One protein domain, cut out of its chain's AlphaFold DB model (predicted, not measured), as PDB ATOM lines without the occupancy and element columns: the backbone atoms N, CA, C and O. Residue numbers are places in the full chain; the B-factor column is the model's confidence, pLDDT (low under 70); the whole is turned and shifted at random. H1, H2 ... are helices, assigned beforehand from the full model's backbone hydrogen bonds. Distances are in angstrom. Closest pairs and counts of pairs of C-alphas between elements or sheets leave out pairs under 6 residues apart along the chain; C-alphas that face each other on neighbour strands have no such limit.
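This is residues 55 to 97 of the 97 residues of a protein of Pseudomonas sp. AD21 (UniProt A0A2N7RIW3). Two equally long helices stand at about a right angle: H2 begins beside residues 69 to 73 of H1 and points away from it. Residues 58 to 65, of which 63 to 65 belong to H1, stick out at one end, and so do residues 90 to 97, of which 90 to 94 belong to H2, at the other end of the chain's printed part. The 43 printed residues hold two named helices, H1 then H2, and no named strand; the class is all helix. The whole is only just loose, close to compact, with a radius of gyration of the C-alphas of 11.1 A and spans of 28 by 24 by 19 A.

H1, residues 63 to 75, and H2, residues 82 to 94, touch, H1 with residues 69 to 73 alone and H2 with residues 82 to 85 alone. Their closest C-alphas, those of Ile 69 and Arg 82, are 6.5 A apart. Their lines are about perpendicular, at 84 degrees. In H1 and H2 every O i to N i+4 pair is within hydrogen-bond range.

H1 is 19.0 A long, from C-alpha 63 at (-29.800, 1.413, 158.876). H2 is 18.4 A long and ends with C-alpha 94 at (-35.033, -22.496, 154.191).

The two C-alphas farthest apart, those of Leu 74 and Gly 97, are 29.3 A apart. The printed part has no cut, and the link from H1 to H2 is short. Confidence is low, with pLDDT under 70, at residues 96 to 97.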
ATOM      1  N   GLN A  55     -25.462 -19.209 168.376       82.44
ATOM      2  CA  GLN A  55     -24.152 -18.627 168.093       82.44
ATOM      3  C   GLN A  55     -24.295 -17.124 167.847       82.44
ATOM      4  O   GLN A  55     -25.157 -16.684 167.085       82.44
ATOM      5  N   LYS A  56     -23.450 -16.318 168.499       87.12
ATOM      6  CA  LYS A  56     -23.457 -14.863 168.316       87.12
ATOM      7  C   LYS A  56     -22.751 -14.503 167.013       87.12
ATOM      8  O   LYS A  56     -21.572 -14.800 166.848       87.12
ATOM      9  N   LEU A  57     -23.463 -13.808 166.134       88.12
ATOM     10  CA  LEU A  57     -22.952 -13.320 164.858       88.12
ATOM     11  C   LEU A  57     -22.859 -11.787 164.875       88.12
ATOM     12  O   LEU A  57     -23.782 -11.116 165.337       88.12
ATOM     13  N   ASN A  58     -21.766 -11.235 164.345       93.88
ATOM     14  CA  ASN A  58     -21.632  -9.801 164.084       93.88
ATOM     15  C   ASN A  58     -21.854  -9.557 162.586       93.88
ATOM     16  O   ASN A  58     -21.081 -10.051 161.768       93.88
ATOM     17  N   ILE A  59     -22.896  -8.804 162.231       93.44
ATOM     18  CA  ILE A  59     -23.256  -8.486 160.839       93.44
ATOM     19  C   ILE A  59     -23.426  -6.984 160.634       93.44
ATOM     20  O   ILE A  59     -23.711  -6.244 161.576       93.44
ATOM     21  N   THR A  60     -23.308  -6.543 159.384       95.69
ATOM     22  CA  THR A  60     -23.652  -5.183 158.956       95.69
ATOM     23  C   THR A  60     -24.975  -5.214 158.197       95.69
ATOM     24  O   THR A  60     -25.127  -5.980 157.250       95.69
ATOM     25  N   LEU A  61     -25.926  -4.371 158.601       95.56
ATOM     26  CA  LEU A  61     -27.223  -4.205 157.945       95.56
ATOM     27  C   LEU A  61     -27.436  -2.728 157.577       95.56
ATOM     28  O   LEU A  61     -26.986  -1.855 158.323       95.56
ATOM     29  N   PRO A  62     -28.143  -2.417 156.475       97.75
ATOM     30  CA  PRO A  62     -28.556  -1.048 156.180       97.75
ATOM     31  C   PRO A  62     -29.394  -0.460 157.324       97.75
ATOM     32  O   PRO A  62     -30.326  -1.107 157.802       97.75
ATOM     33  N   GLY A  63     -29.116   0.783 157.735       97.31
ATOM     34  CA  GLY A  63     -29.800   1.413 158.876       97.31
ATOM     35  C   GLY A  63     -31.326   1.481 158.720       97.31
ATOM     36  O   GLY A  63     -32.059   1.221 159.667       97.31
ATOM     37  N   TYR A  64     -31.810   1.727 157.498       97.38
ATOM     38  CA  TYR A  64     -33.244   1.700 157.191       97.38
ATOM     39  C   TYR A  64     -33.884   0.327 157.456       97.38
ATOM     40  O   TYR A  64     -34.974   0.253 158.020       97.38
ATOM     41  N   LEU A  65     -33.195  -0.764 157.097       96.38
ATOM     42  CA  LEU A  65     -33.671  -2.124 157.357       96.38
ATOM     43  C   LEU A  65     -33.705  -2.416 158.859       96.38
ATOM     44  O   LEU A  65     -34.677  -2.988 159.342       96.38
ATOM     45  N   LEU A  66     -32.679  -1.991 159.602       95.88
ATOM     46  CA  LEU A  66     -32.636  -2.189 161.050       95.88
ATOM     47  C   LEU A  66     -33.819  -1.499 161.751       95.88
ATOM     48  O   LEU A  66     -34.495  -2.135 162.554       95.88
ATOM     49  N   ASN A  67     -34.129  -0.256 161.369       96.69
ATOM     50  CA  ASN A  67     -35.280   0.479 161.905       96.69
ATOM     51  C   ASN A  67     -36.610  -0.232 161.611       96.69
ATOM     52  O   ASN A  67     -37.496  -0.279 162.462       96.69
ATOM     53  N   ARG A  68     -36.752  -0.813 160.412       96.44
ATOM     54  CA  ARG A  68     -37.944  -1.583 160.026       96.44
ATOM     55  C   ARG A  68     -38.102  -2.857 160.854       96.44
ATOM     56  O   ARG A  68     -39.224  -3.198 161.215       96.44
ATOM     57  N   ILE A  69     -36.999  -3.542 161.157       95.94
ATOM     58  CA  ILE A  69     -37.005  -4.726 162.025       95.94
ATOM     59  C   ILE A  69     -37.405  -4.332 163.451       95.94
ATOM     60  O   ILE A  69     -38.229  -5.012 164.055       95.94
ATOM     61  N   ASP A  70     -36.867  -3.229 163.975       94.56
ATOM     62  CA  ASP A  70     -37.205  -2.740 165.318       94.56
ATOM     63  C   ASP A  70     -38.689  -2.427 165.473       94.56
ATOM     64  O   ASP A  70     -39.326  -2.884 166.421       94.56
ATOM     65  N   GLU A  71     -39.246  -1.690 164.516       95.62
ATOM     66  CA  GLU A  71     -40.671  -1.373 164.474       95.62
ATOM     67  C   GLU A  71     -41.523  -2.645 164.388       95.62
ATOM     68  O   GLU A  71     -42.515  -2.776 165.103       95.62
ATOM     69  N   TYR A  72     -41.121  -3.614 163.560       94.56
ATOM     70  CA  TYR A  72     -41.841  -4.877 163.444       94.56
ATOM     71  C   TYR A  72     -41.877  -5.629 164.779       94.56
ATOM     72  O   TYR A  72     -42.955  -5.997 165.238       94.56
ATOM     73  N   VAL A  73     -40.726  -5.803 165.434       94.50
ATOM     74  CA  VAL A  73     -40.619  -6.542 166.705       94.50
ATOM     75  C   VAL A  73     -41.412  -5.866 167.831       94.50
ATOM     76  O   VAL A  73     -41.980  -6.560 168.670       94.50
ATOM     77  N   LEU A  74     -41.518  -4.532 167.841       92.88
ATOM     78  CA  LEU A  74     -42.351  -3.804 168.812       92.88
ATOM     79  C   LEU A  74     -43.841  -4.162 168.718       92.88
ATOM     80  O   LEU A  74     -44.544  -4.126 169.727       92.88
ATOM     81  N   HIS A  75     -44.317  -4.506 167.521       92.44
ATOM     82  CA  HIS A  75     -45.719  -4.841 167.262       92.44
ATOM     83  C   HIS A  75     -45.998  -6.350 167.181       92.44
ATOM     84  O   HIS A  75     -47.165  -6.730 167.113       92.44
ATOM     85  N   HIS A  76     -44.960  -7.191 167.224       88.25
ATOM     86  CA  HIS A  76     -45.041  -8.649 167.076       88.25
ATOM     87  C   HIS A  76     -44.304  -9.338 168.240       88.25
ATOM     88  O   HIS A  76     -43.136  -9.725 168.103       88.25
ATOM     89  N   PRO A  77     -44.953  -9.460 169.418       83.88
ATOM     90  CA  PRO A  77     -44.344 -10.026 170.625       83.88
ATOM     91  C   PRO A  77     -43.815 -11.455 170.447       83.88
ATOM     92  O   PRO A  77     -42.912 -11.871 171.176       83.88
ATOM     93  N   GLU A  78     -44.353 -12.205 169.485       81.44
ATOM     94  CA  GLU A  78     -43.945 -13.566 169.140       81.44
ATOM     95  C   GLU A  78     -42.485 -13.667 168.677       81.44
ATOM     96  O   GLU A  78     -41.825 -14.665 168.969       81.44
ATOM     97  N   GLU A  79     -41.939 -12.623 168.043       81.62
ATOM     98  CA  GLU A  79     -40.554 -12.616 167.552       81.62
ATOM     99  C   GLU A  79     -39.531 -12.380 168.675       81.62
ATOM    100  O   GLU A  79     -38.351 -12.710 168.529       81.62
ATOM    101  N   LYS A  80     -39.970 -11.830 169.821       79.75
ATOM    102  CA  LYS A  80     -39.208 -11.552 171.062       79.75
ATOM    103  C   LYS A  80     -38.010 -10.589 170.933       79.75
ATOM    104  O   LYS A  80     -37.669  -9.918 171.903       79.75
ATOM    105  N   SER A  81     -37.314 -10.540 169.794       90.38
ATOM    106  CA  SER A  81     -36.097  -9.748 169.556       90.38
ATOM    107  C   SER A  81     -35.741  -9.663 168.062       90.38
ATOM    108  O   SER A  81     -36.226 -10.454 167.256       90.38
ATOM    109  N   ARG A  82     -34.793  -8.781 167.697       93.00
ATOM    110  CA  ARG A  82     -34.187  -8.745 166.345       93.00
ATOM    111  C   ARG A  82     -33.638 -10.107 165.913       93.00
ATOM    112  O   ARG A  82     -33.812 -10.508 164.770       93.00
ATOM    113  N   SER A  83     -32.954 -10.801 166.823       89.88
ATOM    114  CA  SER A  83     -32.364 -12.113 166.542       89.88
ATOM    115  C   SER A  83     -33.434 -13.173 166.300       89.88
ATOM    116  O   SER A  83     -33.263 -13.998 165.410       89.88
ATOM    117  N   GLY A  84     -34.535 -13.128 167.058       88.31
ATOM    118  CA  GLY A  84     -35.685 -14.010 166.854       88.31
ATOM    119  C   GLY A  84     -36.325 -13.785 165.486       88.31
ATOM    120  O   GLY A  84     -36.413 -14.733 164.711       88.31
ATOM    121  N   PHE A  85     -36.586 -12.522 165.132       92.06
ATOM    122  CA  PHE A  85     -37.081 -12.148 163.804       92.06
ATOM    123  C   PHE A  85     -36.188 -12.660 162.669       92.06
ATOM    124  O   PHE A  85     -36.668 -13.273 161.716       92.06
ATOM    125  N   LEU A  86     -34.874 -12.439 162.759       92.31
ATOM    126  CA  LEU A  86     -33.936 -12.892 161.728       92.31
ATOM    127  C   LEU A  86     -33.890 -14.424 161.624       92.31
ATOM    128  O   LEU A  86     -33.809 -14.949 160.515       92.31
ATOM    129  N   ALA A  87     -33.970 -15.138 162.750       86.75
ATOM    130  CA  ALA A  87     -34.028 -16.598 162.764       86.75
ATOM    131  C   ALA A  87     -35.333 -17.123 162.141       86.75
ATOM    132  O   ALA A  87     -35.280 -17.982 161.264       86.75
ATOM    133  N   SER A  88     -36.483 -16.565 162.533       85.06
ATOM    134  CA  SER A  88     -37.812 -16.872 161.979       85.06
ATOM    135  C   SER A  88     -37.848 -16.659 160.461       85.06
ATOM    136  O   SER A  88     -38.220 -17.557 159.699       85.06
ATOM    137  N   ALA A  89     -37.350 -15.510 159.994       90.19
ATOM    138  CA  ALA A  89     -37.260 -15.197 158.572       90.19
ATOM    139  C   ALA A  89     -36.352 -16.178 157.811       90.19
ATOM    140  O   ALA A  89     -36.727 -16.649 156.737       90.19
ATOM    141  N   ALA A  90     -35.184 -16.519 158.366       88.56
ATOM    142  CA  ALA A  90     -34.267 -17.476 157.750       88.56
ATOM    143  C   ALA A  90     -34.882 -18.880 157.655       88.56
ATOM    144  O   ALA A  90     -34.841 -19.489 156.587       88.56
ATOM    145  N   LEU A  91     -35.513 -19.369 158.728       83.62
ATOM    146  CA  LEU A  91     -36.214 -20.659 158.734       83.62
ATOM    147  C   LEU A  91     -37.311 -20.698 157.677       83.62
ATOM    148  O   LEU A  91     -37.398 -21.661 156.921       83.62
ATOM    149  N   LYS A  92     -38.107 -19.630 157.576       84.88
ATOM    150  CA  LYS A  92     -39.172 -19.526 156.579       84.88
ATOM    151  C   LYS A  92     -38.638 -19.628 155.151       84.88
ATOM    152  O   LYS A  92     -39.285 -20.255 154.322       84.88
ATOM    153  N   VAL A  93     -37.478 -19.037 154.861       86.88
ATOM    154  CA  VAL A  93     -36.833 -19.149 153.542       86.88
ATOM    155  C   VAL A  93     -36.294 -20.563 153.309       86.88
ATOM    156  O   VAL A  93     -36.496 -21.116 152.234       86.88
ATOM    157  N   LEU A  94     -35.649 -21.168 154.310       80.94
ATOM    158  CA  LEU A  94     -35.033 -22.496 154.191       80.94
ATOM    159  C   LEU A  94     -36.050 -23.647 154.134       80.94
ATOM    160  O   LEU A  94     -35.754 -24.677 153.546       80.94
ATOM    161  N   GLN A  95     -37.240 -23.479 154.718       72.81
ATOM    162  CA  GLN A  95     -38.333 -24.464 154.685       72.81
ATOM    163  C   GLN A  95     -39.249 -24.328 153.455       72.81
ATOM    164  O   GLN A  95     -40.147 -25.144 153.265       72.81
ATOM    165  N   GLN A  96     -39.076 -23.273 152.652       58.34
ATOM    166  CA  GLN A  96     -39.804 -23.070 151.391       58.34
ATOM    167  C   GLN A  96     -39.088 -23.677 150.171       58.34
ATOM    168  O   GLN A  96     -39.627 -23.584 149.066       58.34
ATOM    169  N   GLY A  97     -37.905 -24.270 150.364       46.94
ATOM    170  CA  GLY A  97     -37.193 -25.086 149.371       46.94
ATOM    171  C   GLY A  97     -37.402 -26.573 149.610       46.94
ATOM    172  O   GLY A  97     -37.322 -27.317 148.611       46.94
TER     173      GLY A  97